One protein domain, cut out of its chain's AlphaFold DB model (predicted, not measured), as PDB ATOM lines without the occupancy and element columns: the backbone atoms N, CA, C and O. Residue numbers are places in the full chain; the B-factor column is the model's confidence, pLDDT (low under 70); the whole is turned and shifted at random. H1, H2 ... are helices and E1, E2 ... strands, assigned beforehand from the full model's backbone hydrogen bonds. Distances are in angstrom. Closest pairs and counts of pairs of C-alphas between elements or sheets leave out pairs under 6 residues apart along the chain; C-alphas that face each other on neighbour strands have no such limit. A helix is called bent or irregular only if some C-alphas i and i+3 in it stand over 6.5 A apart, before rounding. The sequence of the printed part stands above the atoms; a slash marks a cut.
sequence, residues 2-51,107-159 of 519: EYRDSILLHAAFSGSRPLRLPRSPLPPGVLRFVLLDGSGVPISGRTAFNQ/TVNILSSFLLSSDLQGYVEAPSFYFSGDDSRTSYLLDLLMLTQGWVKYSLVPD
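Overview. This is residues 2 to 51 and 107 to 159 of the 519 residues of a protein of Bacteroides fragilis str. 2-F-2 #4 (UniProt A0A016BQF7). A long two-stranded hairpin, E1 and E2, runs through the middle, with three helices gathered towards the end where E1 begins and E2 ends. H3 packs on E2, H1 packs on the first part of E1, and the short H2 lies between the two helices; on the side of the hairpin away from the helices, residues 2 to 28 make a wide loop that sticks out at residues 13 to 18. The 103 printed residues hold two named strands and then three named helices, in the order E1, E2, H1, H2, H3, with the two strands antiparallel. The class is mixed, helices and strands, with under half of the residues, 43 of 103, in named elements. The whole is only just compact, close to loose, with a radius of gyration of the C-alphas of 14.9 A and spans of 43 by 33 by 25 A.

Arrangement. E1, residues 29 to 36, and E2, residues 42 to 50, form a hairpin, antiparallel at 161 degrees between their directions. N 31 and O 48 are within hydrogen-bond range at 2.8 A, as are N 50 and O 29 at 2.8 A. The closest C-alphas of E2 and H3, residues 136 to 148, are those of Thr 47 and Met 146, 5.6 A apart. E1 and H3 are only just apart, at 8.3 A. The closest C-alphas of E1 and H1, residues 110 to 117, are those of Gly 29 and Leu 115, 4.4 A apart. H2, residues 127 to 131, touches H1, with the C-alphas of Ser 112 and Ser 128 closest at 5.3 A. H3 touches H2 with residues 138 to 142 alone, and the C-alphas of Tyr 130 and Thr 138 are closest at 5.4 A. H1 and H3 are apart. Every O i to N i+4 pair is within hydrogen-bond range in H3, against 3 of 4 in H1 and 0 of 1 in H2, where 1 of 2 O i to N i+3 pairs is within range.

Along the chain. E1 begins at C-alpha 29, (17.379, 42.833, 115.269), and is 22.6 A long. E2 is 22.2 A long and begins at C-alpha 42, (-2.759, 49.700, 121.643). H1, 9.9 A long, is only just irregular: C-alphas 114 and 117 are 6.8 A apart. H2, 7.8 A long, is neither bent nor irregular, but only just: C-alphas 127 and 130 are 6.1 A apart. H3 is 18.5 A long and ends at C-alpha 148, (7.800, 51.892, 105.725).

Size, cuts and confidence. The two C-alphas farthest apart are those of Gly 15 and Thr 107, 44.6 A. Residues 52 to 106 are cut out, and C-alphas 51 and 107 are 19.0 A apart across the cut. Of the links that are printed whole, E1 to E2 and H2 to H3 are tight and H1 to H2 is short. The mean pLDDT of the printed part is 78.3; residues 2 to 9 and 150 to 159 of this predicted model are under 70.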
ATOM      1  N   GLU A   2      15.863  32.162 122.376       33.50
ATOM      2  CA  GLU A   2      15.544  33.529 121.965       33.50
ATOM      3  C   GLU A   2      14.037  33.725 122.089       33.50
ATOM      4  O   GLU A   2      13.241  33.027 121.461       33.50
ATOM      5  N   TYR A   3      13.643  34.638 122.967       43.31
ATOM      6  CA  TYR A   3      12.248  34.951 123.199       43.31
ATOM      7  C   TYR A   3      11.728  35.887 122.101       43.31
ATOM      8  O   TYR A   3      11.598  37.096 122.320       43.31
ATOM      9  N   ARG A   4      11.419  35.336 120.924       52.81
ATOM     10  CA  ARG A   4      10.616  36.053 119.924       52.81
ATOM     11  C   ARG A   4       9.259  36.406 120.546       52.81
ATOM     12  O   ARG A   4       8.665  35.581 121.237       52.81
ATOM     13  N   ASP A   5       8.825  37.650 120.356       56.25
ATOM     14  CA  ASP A   5       7.563  38.210 120.870       56.25
ATOM     15  C   ASP A   5       7.412  38.305 122.408       56.25
ATOM     16  O   ASP A   5       6.299  38.439 122.919       56.25
ATOM     17  N   SER A   6       8.508  38.300 123.178       57.31
ATOM     18  CA  SER A   6       8.434  38.594 124.622       57.31
ATOM     19  C   SER A   6       8.385  40.091 124.940       57.31
ATOM     20  O   SER A   6       9.020  40.921 124.289       57.31
ATOM     21  N   ILE A   7       7.648  40.445 125.998       63.59
ATOM     22  CA  ILE A   7       7.663  41.800 126.556       63.59
ATOM     23  C   ILE A   7       8.999  42.003 127.274       63.59
ATOM     24  O   ILE A   7       9.204  41.499 128.375       63.59
ATOM     25  N   LEU A   8       9.899  42.762 126.650       63.78
ATOM     26  CA  LEU A   8      11.219  43.069 127.210       63.78
ATOM     27  C   LEU A   8      11.159  44.124 128.324       63.78
ATOM     28  O   LEU A   8      11.931  44.076 129.278       63.78
ATOM     29  N   LEU A   9      10.253  45.096 128.200       68.62
ATOM     30  CA  LEU A   9      10.090  46.194 129.149       68.62
ATOM     31  C   LEU A   9       8.640  46.680 129.139       68.62
ATOM     32  O   LEU A   9       8.071  46.915 128.074       68.62
ATOM     33  N   HIS A  10       8.069  46.908 130.322       72.00
ATOM     34  CA  HIS A  10       6.816  47.641 130.487       72.00
ATOM     35  C   HIS A  10       7.004  48.749 131.530       72.00
ATOM     36  O   HIS A  10       7.648  48.546 132.557       72.00
ATOM     37  N   ALA A  11       6.454  49.933 131.273       71.19
ATOM     38  CA  ALA A  11       6.504  51.049 132.209       71.19
ATOM     39  C   ALA A  11       5.213  51.867 132.111       71.19
ATOM     40  O   ALA A  11       4.850  52.329 131.030       71.19
ATOM     41  N   ALA A  12       4.528  52.052 133.239       73.75
ATOM     42  CA  ALA A  12       3.387  52.957 133.319       73.75
ATOM     43  C   ALA A  12       3.881  54.408 133.384       73.75
ATOM     44  O   ALA A  12       4.856  54.713 134.074       73.75
ATOM     45  N   PHE A  13       3.206  55.315 132.683       76.19
ATOM     46  CA  PHE A  13       3.554  56.733 132.679       76.19
ATOM     47  C   PHE A  13       2.294  57.602 132.575       76.19
ATOM     48  O   PHE A  13       1.272  57.167 132.051       76.19
ATOM     49  N   SER A  14       2.372  58.833 133.085       75.38
ATOM     50  CA  SER A  14       1.348  59.869 132.914       75.38
ATOM     51  C   SER A  14       1.989  61.185 132.454       75.38
ATOM     52  O   SER A  14       3.102  61.519 132.867       75.38
ATOM     53  N   GLY A  15       1.300  61.935 131.586       78.12
ATOM     54  CA  GLY A  15       1.746  63.245 131.088       78.12
ATOM     55  C   GLY A  15       2.519  63.183 129.767       78.12
ATOM     56  O   GLY A  15       2.148  62.438 128.872       78.12
ATOM     57  N   SER A  16       3.586  63.974 129.623       81.69
ATOM     58  CA  SER A  16       4.534  63.901 128.500       81.69
ATOM     59  C   SER A  16       5.949  63.841 129.063       81.69
ATOM     60  O   SER A  16       6.401  64.785 129.715       81.69
ATOM     61  N   ARG A  17       6.637  62.710 128.878       80.12
ATOM     62  CA  ARG A  17       8.002  62.513 129.377       80.12
ATOM     63  C   ARG A  17       8.849  61.807 128.318       80.12
ATOM     64  O   ARG A  17       8.442  60.752 127.837       80.12
ATOM     65  N   PRO A  18      10.043  62.327 127.983       80.69
ATOM     66  CA  PRO A  18      10.968  61.607 127.124       80.69
ATOM     67  C   PRO A  18      11.502  60.367 127.856       80.69
ATOM     68  O   PRO A  18      12.080  60.476 128.940       80.69
ATOM     69  N   LEU A  19      11.327  59.193 127.250       77.75
ATOM     70  CA  LEU A  19      11.938  57.942 127.697       77.75
ATOM     71  C   LEU A  19      13.228  57.710 126.903       77.75
ATOM     72  O   LEU A  19      13.215  57.721 125.675       77.75
ATOM     73  N   ARG A  20      14.348  57.507 127.602       82.81
ATOM     74  CA  ARG A  20      15.632  57.137 126.993       82.81
ATOM     75  C   ARG A  20      15.971  55.718 127.415       82.81
ATOM     76  O   ARG A  20      16.056  55.450 128.610       82.81
ATOM     77  N   LEU A  21      16.166  54.837 126.441       80.56
ATOM     78  CA  LEU A  21      16.533  53.445 126.673       80.56
ATOM     79  C   LEU A  21      17.972  53.221 126.198       80.56
ATOM     80  O   LEU A  21      18.289  53.584 125.061       80.56
ATOM     81  N   PRO A  22      18.860  52.660 127.039       83.31
ATOM     82  CA  PRO A  22      20.172  52.233 126.574       83.31
ATOM     83  C   PRO A  22      20.007  51.099 125.552       83.31
ATOM     84  O   PRO A  22      19.159  50.229 125.727       83.31
ATOM     85  N   ARG A  23      20.825  51.102 124.491       81.94
ATOM     86  CA  ARG A  23      20.778  50.071 123.433       81.94
ATOM     87  C   ARG A  23      21.384  48.734 123.860       81.94
ATOM     88  O   ARG A  23      20.894  47.694 123.454       81.94
ATOM     89  N   SER A  24      22.416  48.770 124.704       81.19
ATOM     90  CA  SER A  24      23.170  47.587 125.143       81.19
ATOM     91  C   SER A  24      22.328  46.434 125.724       81.19
ATOM     92  O   SER A  24      22.636  45.296 125.384       81.19
ATOM     93  N   PRO A  25      21.293  46.656 126.561       81.88
ATOM     94  CA  PRO A  25      20.462  45.560 127.068       81.88
ATOM     95  C   PRO A  25      19.388  45.077 126.085       81.88
ATOM     96  O   PRO A  25      18.702  44.101 126.378       81.88
ATOM     97  N   LEU A  26      19.177  45.772 124.964       84.12
ATOM     98  CA  LEU A  26      18.179  45.370 123.980       84.12
ATOM     99  C   LEU A  26      18.770  44.284 123.068       84.12
ATOM    100  O   LEU A  26      19.937  44.390 122.681       84.12
ATOM    101  N   PRO A  27      17.988  43.257 122.690       84.81
ATOM    102  CA  PRO A  27      18.461  42.240 121.765       84.81
ATOM    103  C   PRO A  27      18.707  42.845 120.373       84.81
ATOM    104  O   PRO A  27      18.083  43.854 120.021       84.81
ATOM    105  N   PRO A  28      19.632  42.275 119.585       87.56
ATOM    106  CA  PRO A  28      19.855  42.696 118.211       87.56
ATOM    107  C   PRO A  28      18.671  42.315 117.310       87.56
ATOM    108  O   PRO A  28      17.998  41.318 117.559       87.56
ATOM    109  N   GLY A  29      18.447  43.084 116.243       88.69
ATOM    110  CA  GLY A  29      17.379  42.833 115.269       88.69
ATOM    111  C   GLY A  29      16.209  43.813 115.373       88.69
ATOM    112  O   GLY A  29      16.369  44.955 115.819       88.69
ATOM    113  N   VAL A  30      15.030  43.387 114.917       88.44
ATOM    114  CA  VAL A  30      13.825  44.224 114.869       88.44
ATOM    115  C   VAL A  30      13.154  44.297 116.244       88.44
ATOM    116  O   VAL A  30      12.699  43.302 116.801       88.44
ATOM    117  N   LEU A  31      13.030  45.509 116.783       86.25
ATOM    118  CA  LEU A  31      12.321  45.807 118.026       86.25
ATOM    119  C   LEU A  31      11.006  46.523 117.741       86.25
ATOM    120  O   LEU A  31      10.930  47.403 116.881       86.25
ATOM    121  N   ARG A  32       9.978  46.215 118.535       83.12
ATOM    122  CA  ARG A  32       8.686  46.901 118.480       83.12
ATOM    123  C   ARG A  32       8.379  47.592 119.800       83.12
ATOM    124  O   ARG A  32       8.344  46.971 120.857       83.12
ATOM    125  N   PHE A  33       8.096  48.880 119.710       83.38
ATOM    126  CA  PHE A  33       7.606  49.702 120.803       83.38
ATOM    127  C   PHE A  33       6.111  49.906 120.625       83.38
ATOM    128  O   PHE A  33       5.661  50.266 119.540       83.38
ATOM    129  N   VAL A  34       5.348  49.677 121.688       83.25
ATOM    130  CA  VAL A  34       3.887  49.745 121.675       83.25
ATOM    131  C   VAL A  34       3.440  50.589 122.855       83.25
ATOM    132  O   VAL A  34       3.840  50.341 123.990       83.25
ATOM    133  N   LEU A  35       2.608  51.583 122.581       83.50
ATOM    134  CA  LEU A  35       1.929  52.380 123.586       83.50
ATOM    135  C   LEU A  35       0.528  51.806 123.789       83.50
ATOM    136  O   LEU A  35      -0.250  51.759 122.838       83.50
ATOM    137  N   LEU A  36       0.219  51.394 125.014       82.50
ATOM    138  CA  LEU A  36      -1.092  50.884 125.417       82.50
ATOM    139  C   LEU A  36      -1.798  51.904 126.321       82.50
ATOM    140  O   LEU A  36      -1.135  52.641 127.055       82.50
ATOM    141  N   ASP A  37      -3.128  51.934 126.292       82.81
ATOM    142  CA  ASP A  37      -3.930  52.672 127.268       82.81
ATOM    143  C   ASP A  37      -4.082  51.904 128.598       82.81
ATOM    144  O   ASP A  37      -3.592  50.784 128.762       82.81
ATOM    145  N   GLY A  38      -4.780  52.501 129.572       78.56
ATOM    146  CA  GLY A  38      -5.016  51.883 130.884       78.56
ATOM    147  C   GLY A  38      -5.867  50.605 130.858       78.56
ATOM    148  O   GLY A  38      -5.916  49.899 131.862       78.56
ATOM    149  N   SER A  39      -6.516  50.298 129.731       79.56
ATOM    150  CA  SER A  39      -7.275  49.067 129.497       79.56
ATOM    151  C   SER A  39      -6.497  48.017 128.692       79.56
ATOM    152  O   SER A  39      -7.007  46.922 128.459       79.56
ATOM    153  N   GLY A  40      -5.250  48.316 128.303       75.12
ATOM    154  CA  GLY A  40      -4.398  47.428 127.511       75.12
ATOM    155  C   GLY A  40      -4.625  47.521 126.000       75.12
ATOM    156  O   GLY A  40      -4.130  46.671 125.262       75.12
ATOM    157  N   VAL A  41      -5.347  48.538 125.518       78.62
ATOM    158  CA  VAL A  41      -5.598  48.744 124.084       78.62
ATOM    159  C   VAL A  41      -4.419  49.491 123.449       78.62
ATOM    160  O   VAL A  41      -4.015  50.534 123.970       78.62
ATOM    161  N   PRO A  42      -3.848  49.009 122.326       81.69
ATOM    162  CA  PRO A  42      -2.759  49.700 121.643       81.69
ATOM    163  C   PRO A  42      -3.217  51.013 120.998       81.69
ATOM    164  O   PRO A  42      -4.077  51.023 120.124       81.69
ATOM    165  N   ILE A  43      -2.593  52.117 121.416       84.88
ATOM    166  CA  ILE A  43      -2.814  53.482 120.917       84.88
ATOM    167  C   ILE A  43      -1.887  53.783 119.733       84.88
ATOM    168  O   ILE A  43      -2.293  54.393 118.749       84.88
ATOM    169  N   SER A  44      -0.614  53.399 119.842       85.19
ATOM    170  CA  SER A  44       0.420  53.705 118.850       85.19
ATOM    171  C   SER A  44       1.542  52.679 118.927       85.19
ATOM    172  O   SER A  44       1.776  52.093 119.980       85.19
ATOM    173  N   GLY A  45       2.282  52.490 117.837       82.19
ATOM    174  CA  GLY A  45       3.479  51.657 117.837       82.19
ATOM    175  C   GLY A  45       4.559  52.196 116.914       82.19
ATOM    176  O   GLY A  45       4.277  52.967 116.000       82.19
ATOM    177  N   ARG A  46       5.804  51.799 117.170       85.94
ATOM    178  CA  ARG A  46       6.955  52.072 116.310       85.94
ATOM    179  C   ARG A  46       7.855  50.850 116.256       85.94
ATOM    180  O   ARG A  46       8.180  50.277 117.293       85.94
ATOM    181  N   THR A  47       8.303  50.509 115.060       87.75
ATOM    182  CA  THR A  47       9.367  49.528 114.850       87.75
ATOM    183  C   THR A  47      10.708  50.257 114.774       87.75
ATOM    184  O   THR A  47      10.788  51.366 114.242       87.75
ATOM    185  N   ALA A  48      11.756  49.673 115.338       88.44
ATOM    186  CA  ALA A  48      13.119  50.167 115.209       88.44
ATOM    187  C   ALA A  48      14.090  48.992 115.149       88.44
ATOM    188  O   ALA A  48      13.841  47.951 115.749       88.44
ATOM    189  N   PHE A  49      15.215  49.174 114.473       89.62
ATOM    190  CA  PHE A  49      16.258  48.164 114.419       89.62
ATOM    191  C   PHE A  49      17.328  48.446 115.477       89.62
ATOM    192  O   PHE A  49      17.812  49.576 115.592       89.62
ATOM    193  N   ASN A  50      17.715  47.430 116.245       89.12
ATOM    194  CA  ASN A  50      18.837  47.506 117.171       89.12
ATOM    195  C   ASN A  50      20.047  46.768 116.597       89.12
ATOM    196  O   ASN A  50      20.111  45.540 116.592       89.12
ATOM    197  N   GLN A  51      21.018  47.537 116.114       83.62
ATOM    198  CA  GLN A  51      22.296  47.013 115.654       83.62
ATOM    199  C   GLN A  51      23.220  46.817 116.865       83.62
ATOM    200  O   GLN A  51      23.538  47.786 117.558       83.62
ATOM    201  N   THR A 107      21.891  39.262  97.754       75.50
ATOM    202  CA  THR A 107      20.587  39.757  98.200       75.50
ATOM    203  C   THR A 107      20.263  39.263  99.604       75.50
ATOM    204  O   THR A 107      19.925  40.071 100.475       75.50
ATOM    205  N   VAL A 108      20.470  37.975  99.892       82.94
ATOM    206  CA  VAL A 108      20.108  37.342 101.170       82.94
ATOM    207  C   VAL A 108      21.299  36.610 101.791       82.94
ATOM    208  O   VAL A 108      22.023  35.863 101.144       82.94
ATOM    209  N   ASN A 109      21.478  36.804 103.094       87.19
ATOM    210  CA  ASN A 109      22.433  36.069 103.917       87.19
ATOM    211  C   ASN A 109      21.841  35.746 105.295       87.19
ATOM    212  O   ASN A 109      20.761  36.233 105.656       87.19
ATOM    213  N   ILE A 110      22.560  34.946 106.081       89.69
ATOM    214  CA  ILE A 110      22.131  34.551 107.426       89.69
ATOM    215  C   ILE A 110      21.812  35.747 108.344       89.69
ATOM    216  O   ILE A 110      20.784  35.725 109.013       89.69
ATOM    217  N   LEU A 111      22.593  36.834 108.313       89.38
ATOM    218  CA  LEU A 111      22.334  38.030 109.133       89.38
ATOM    219  C   LEU A 111      20.992  38.665 108.772       89.38
ATOM    220  O   LEU A 111      20.148  38.890 109.634       89.38
ATOM    221  N   SER A 112      20.781  38.907 107.480       89.56
ATOM    222  CA  SER A 112      19.554  39.515 106.975       89.56
ATOM    223  C   SER A 112      18.322  38.645 107.197       89.56
ATOM    224  O   SER A 112      17.245  39.165 107.473       89.56
ATOM    225  N   SER A 113      18.482  37.323 107.158       89.31
ATOM    226  CA  SER A 113      17.386  36.384 107.377       89.31
ATOM    227  C   SER A 113      16.966  36.364 108.844       89.31
ATOM    228  O   SER A 113      15.786  36.528 109.144       89.31
ATOM    229  N   PHE A 114      17.931  36.214 109.755       87.56
ATOM    230  CA  PHE A 114      17.667  36.083 111.188       87.56
ATOM    231  C   PHE A 114      17.280  37.405 111.849       87.56
ATOM    232  O   PHE A 114      16.385  37.404 112.687       87.56
ATOM    233  N   LEU A 115      17.920  38.517 111.473       88.75
ATOM    234  CA  LEU A 115      17.765  39.792 112.179       88.75
ATOM    235  C   LEU A 115      16.727  40.728 111.561       88.75
ATOM    236  O   LEU A 115      16.321  41.671 112.233       88.75
ATOM    237  N   LEU A 116      16.348  40.527 110.293       88.38
ATOM    238  CA  LEU A 116      15.498  41.464 109.552       88.38
ATOM    239  C   LEU A 116      14.297  40.772 108.900       88.38
ATOM    240  O   LEU A 116      13.164  40.956 109.333       88.38
ATOM    241  N   SER A 117      14.533  39.960 107.869       85.06
ATOM    242  CA  SER A 117      13.468  39.415 107.023       85.06
ATOM    243  C   SER A 117      12.531  38.462 107.764       85.06
ATOM    244  O   SER A 117      11.378  38.336 107.371       85.06
ATOM    245  N   SER A 118      12.988  37.799 108.835       82.50
ATOM    246  CA  SER A 118      12.113  36.918 109.619       82.50
ATOM    247  C   SER A 118      11.096  37.656 110.499       82.50
ATOM    248  O   SER A 118      10.081  37.059 110.856       82.50
ATOM    249  N   ASP A 119      11.332  38.939 110.803       79.75
ATOM    250  CA  ASP A 119      10.474  39.755 111.678       79.75
ATOM    251  C   ASP A 119       9.644  40.799 110.908       79.75
ATOM    252  O   ASP A 119       8.685  41.370 111.442       79.75
ATOM    253  N   LEU A 120       9.987  41.052 109.642       80.38
ATOM    254  CA  LEU A 120       9.242  41.939 108.756       80.38
ATOM    255  C   LEU A 120       8.253  41.155 107.892       80.38
ATOM    256  O   LEU A 120       8.592  40.159 107.260       80.38
ATOM    257  N   GLN A 121       7.018  41.648 107.813       72.00
ATOM    258  CA  GLN A 121       6.046  41.177 106.830       72.00
ATOM    259  C   GLN A 121       6.118  42.070 105.595       72.00
ATOM    260  O   GLN A 121       5.795  43.254 105.676       72.00
ATOM    261  N   GLY A 122       6.529  41.500 104.466       72.25
ATOM    262  CA  GLY A 122       6.642  42.210 103.196       72.25
ATOM    263  C   GLY A 122       7.918  41.849 102.447       72.25
ATOM    264  O   GLY A 122       8.821  41.214 102.988       72.25
ATOM    265  N   TYR A 123       7.980  42.250 101.181       78.50
ATOM    266  CA  TYR A 123       9.187  42.090 100.385       78.50
ATOM    267  C   TYR A 123      10.204  43.182 100.733       78.50
ATOM    268  O   TYR A 123       9.879  44.371 100.748       78.50
ATOM    269  N   VAL A 124      11.440  42.766 100.989       82.56
ATOM    270  CA  VAL A 124      12.596  43.646 101.170       82.56
ATOM    271  C   VAL A 124      13.527  43.397  99.985       82.56
ATOM    272  O   VAL A 124      13.969  42.270  99.800       82.56
ATOM    273  N   GLU A 125      13.807  44.441  99.200       80.94
ATOM    274  CA  GLU A 125      14.522  44.362  97.912       80.94
ATOM    275  C   GLU A 125      15.892  43.663  98.013       80.94
ATOM    276  O   GLU A 125      16.132  42.636  97.386       80.94
ATOM    277  N   ALA A 126      16.784  44.203  98.849       86.31
ATOM    278  CA  ALA A 126      18.125  43.671  99.085       86.31
ATOM    279  C   ALA A 126      18.416  43.627 100.596       86.31
ATOM    280  O   ALA A 126      19.082  44.520 101.124       86.31
ATOM    281  N   PRO A 127      17.909  42.624 101.335       88.81
ATOM    282  CA  PRO A 127      18.036  42.561 102.794       88.81
ATOM    283  C   PRO A 127      19.481  42.649 103.296       88.81
ATOM    284  O   PRO A 127      19.760  43.301 104.300       88.81
ATOM    285  N   SER A 128      20.422  42.031 102.584       88.12
ATOM    286  CA  SER A 128      21.843  42.024 102.948       88.12
ATOM    287  C   SER A 128      22.518  43.390 102.815       88.12
ATOM    288  O   SER A 128      23.516  43.635 103.493       88.12
ATOM    289  N   PHE A 129      21.976  44.298 101.992       88.38
ATOM    290  CA  PHE A 129      22.520  45.645 101.804       88.38
ATOM    291  C   PHE A 129      22.607  46.408 103.132       88.38
ATOM    292  O   PHE A 129      23.631  47.029 103.416       88.38
ATOM    293  N   TYR A 130      21.593  46.273 103.990       88.44
ATOM    294  CA  TYR A 130      21.545  46.909 105.312       88.44
ATOM    295  C   TYR A 130      22.615  46.401 106.290       88.44
ATOM    296  O   TYR A 130      22.808  46.991 107.347       88.44
ATOM    297  N   PHE A 131      23.322  45.322 105.942       86.88
ATOM    298  CA  PHE A 131      24.357  44.697 106.764       86.88
ATOM    299  C   PHE A 131      25.765  44.809 106.164       86.88
ATOM    300  O   PHE A 131      26.709  44.322 106.795       86.88
ATOM    301  N   SER A 132      25.895  45.426 104.982       79.56
ATOM    302  CA  SER A 132      27.136  45.522 104.197       79.56
ATOM    303  C   SER A 132      28.196  46.452 104.802       79.56
ATOM    304  O   SER A 132      29.385  46.238 104.578       79.56
ATOM    305  N   GLY A 133      27.786  47.432 105.611       74.75
ATOM    306  CA  GLY A 133      28.669  48.364 106.309       74.75
ATOM    307  C   GLY A 133      28.016  48.927 107.570       74.75
ATOM    308  O   GLY A 133      26.806  48.808 107.749       74.75
ATOM    309  N   ASP A 134      28.831  49.510 108.450       72.56
ATOM    310  CA  ASP A 134      28.378  50.274 109.622       72.56
ATOM    311  C   ASP A 134      28.500  51.778 109.334       72.56
ATOM    312  O   ASP A 134      29.274  52.514 109.946       72.56
ATOM    313  N   ASP A 135      27.816  52.222 108.281       81.94
ATOM    314  CA  ASP A 135      27.836  53.602 107.816       81.94
ATOM    315  C   ASP A 135      26.525  54.330 108.139       81.94
ATOM    316  O   ASP A 135      25.443  53.757 108.292       81.94
ATOM    317  N   SER A 136      26.613  55.658 108.232       85.19
ATOM    318  CA  SER A 136      25.449  56.496 108.547       85.19
ATOM    319  C   SER A 136      24.318  56.355 107.524       85.19
ATOM    320  O   SER A 136      23.147  56.489 107.883       85.19
ATOM    321  N   ARG A 137      24.644  56.047 106.259       88.62
ATOM    322  CA  ARG A 137      23.658  55.880 105.191       88.62
ATOM    323  C   ARG A 137      22.902  54.562 105.333       88.62
ATOM    324  O   ARG A 137      21.675  54.605 105.265       88.62
ATOM    325  N   THR A 138      23.568  53.427 105.544       88.31
ATOM    326  CA  THR A 138      22.865  52.149 105.786       88.31
ATOM    327  C   THR A 138      21.987  52.223 107.030       88.31
ATOM    328  O   THR A 138      20.822  51.839 106.963       88.31
ATOM    329  N   SER A 139      22.479  52.826 108.116       86.75
ATOM    330  CA  SER A 139      21.693  53.059 109.338       86.75
ATOM    331  C   SER A 139      20.443  53.912 109.091       86.75
ATOM    332  O   SER A 139      19.360  53.592 109.582       86.75
ATOM    333  N   TYR A 140      20.570  54.991 108.313       90.44
ATOM    334  CA  TYR A 140      19.440  55.851 107.952       90.44
ATOM    335  C   TYR A 140      18.416  55.122 107.072       90.44
ATOM    336  O   TYR A 140      17.215  55.192 107.327       90.44
ATOM    337  N   LEU A 141      18.879  54.386 106.057       91.25
ATOM    338  CA  LEU A 141      18.010  53.602 105.178       91.25
ATOM    339  C   LEU A 141      17.309  52.469 105.935       91.25
ATOM    340  O   LEU A 141      16.155  52.171 105.640       91.25
ATOM    341  N   LEU A 142      17.969  51.873 106.929       90.12
ATOM    342  CA  LEU A 142      17.374  50.860 107.793       90.12
ATOM    343  C   LEU A 142      16.263  51.452 108.674       90.12
ATOM    344  O   LEU A 142      15.211  50.835 108.793       90.12
ATOM    345  N   ASP A 143      16.436  52.657 109.231       89.88
ATOM    346  CA  ASP A 143      15.350  53.346 109.956       89.88
ATOM    347  C   ASP A 143      14.181  53.679 109.013       89.88
ATOM    348  O   ASP A 143      13.029  53.420 109.356       89.88
ATOM    349  N   LEU A 144      14.451  54.143 107.786       90.31
ATOM    350  CA  LEU A 144      13.402  54.340 106.775       90.31
ATOM    351  C   LEU A 144      12.674  53.037 106.421       90.31
ATOM    352  O   LEU A 144      11.451  53.046 106.266       90.31
ATOM    353  N   LEU A 145      13.392  51.915 106.328       89.50
ATOM    354  CA  LEU A 145      12.780  50.603 106.142       89.50
ATOM    355  C   LEU A 145      11.854  50.272 107.316       89.50
ATOM    356  O   LEU A 145      10.713  49.900 107.080       89.50
ATOM    357  N   MET A 146      12.284  50.481 108.565       88.69
ATOM    358  CA  MET A 146      11.441  50.248 109.750       88.69
ATOM    359  C   MET A 146      10.192  51.142 109.796       88.69
ATOM    360  O   MET A 146       9.183  50.759 110.389       88.69
ATOM    361  N   LEU A 147      10.255  52.332 109.191       85.50
ATOM    362  CA  LEU A 147       9.128  53.266 109.089       85.50
ATOM    363  C   LEU A 147       8.146  52.916 107.963       85.50
ATOM    364  O   LEU A 147       6.997  53.349 108.017       85.50
ATOM    365  N   THR A 148       8.583  52.169 106.945       81.62
ATOM    366  CA  THR A 148       7.800  51.892 105.725       81.62
ATOM    367  C   THR A 148       7.339  50.439 105.628       81.62
ATOM    368  O   THR A 148       6.184  50.178 105.297       81.62
ATOM    369  N   GLN A 149       8.217  49.492 105.951       72.69
ATOM    370  CA  GLN A 149       7.971  48.054 105.974       72.69
ATOM    371  C   GLN A 149       7.785  47.611 107.428       72.69
ATOM    372  O   GLN A 149       8.735  47.508 108.200       72.69
ATOM    373  N   GLY A 150       6.531  47.401 107.829       62.59
ATOM    374  CA  GLY A 150       6.188  47.091 109.220       62.59
ATOM    375  C   GLY A 150       4.763  47.475 109.603       62.59
ATOM    376  O   GLY A 150       4.547  47.961 110.712       62.59
ATOM    377  N   TRP A 151       3.793  47.279 108.700       53.84
ATOM    378  CA  TRP A 151       2.444  47.868 108.763       53.84
ATOM    379  C   TRP A 151       1.477  47.201 109.785       53.84
ATOM    380  O   TRP A 151       0.279  47.090 109.541       53.84
ATOM    381  N   VAL A 152       2.023  46.863 110.969       56.12
ATOM    382  CA  VAL A 152       1.412  46.527 112.281       56.12
ATOM    383  C   VAL A 152       0.881  45.093 112.484       56.12
ATOM    384  O   VAL A 152      -0.030  44.648 111.801       56.12
ATOM    385  N   LYS A 153       1.357  44.397 113.540       52.12
ATOM    386  CA  LYS A 153       0.699  43.195 114.106       52.12
ATOM    387  C   LYS A 153       0.508  43.329 115.625       52.12
ATOM    388  O   LYS A 153       1.484  43.452 116.362       52.12
ATOM    389  N   TYR A 154      -0.740  43.244 116.084       56.50
ATOM    390  CA  TYR A 154      -1.120  43.093 117.491       56.50
ATOM    391  C   TYR A 154      -2.028  41.865 117.642       56.50
ATOM    392  O   TYR A 154      -3.166  41.889 117.189       56.50
ATOM    393  N   SER A 155      -1.550  40.808 118.302       52.69
ATOM    394  CA  SER A 155      -2.408  39.845 119.007       52.69
ATOM    395  C   SER A 155      -1.746  39.556 120.347       52.69
ATOM    396  O   SER A 155      -0.674  38.962 120.393       52.69
ATOM    397  N   LEU A 156      -2.363  40.044 121.426       56.19
ATOM    398  CA  LEU A 156      -1.875  39.926 122.809       56.19
ATOM    399  C   LEU A 156      -2.194  38.556 123.434       56.19
ATOM    400  O   LEU A 156      -1.909  38.322 124.605       56.19
ATOM    401  N   VAL A 157      -2.779  37.654 122.645       51.50
ATOM    402  CA  VAL A 157      -2.944  36.241 122.970       51.50
ATOM    403  C   VAL A 157      -2.109  35.464 121.956       51.50
ATOM    404  O   VAL A 157      -2.327  35.647 120.750       51.50
ATOM    405  N   PRO A 158      -1.145  34.634 122.396       50.06
ATOM    406  CA  PRO A 158      -0.499  33.690 121.503       50.06
ATOM    407  C   PRO A 158      -1.583  32.756 120.968       50.06
ATOM    408  O   PRO A 158      -2.153  31.956 121.711       50.06
ATOM    409  N   ASP A 159      -1.899  32.889 119.682       47.03
ATOM    410  CA  ASP A 159      -2.658  31.869 118.977       47.03
ATOM    411  C   ASP A 159      -1.695  30.703 118.778       47.03
ATOM    412  O   ASP A 159      -0.906  30.656 117.829       47.03
TER     413      ASP A 159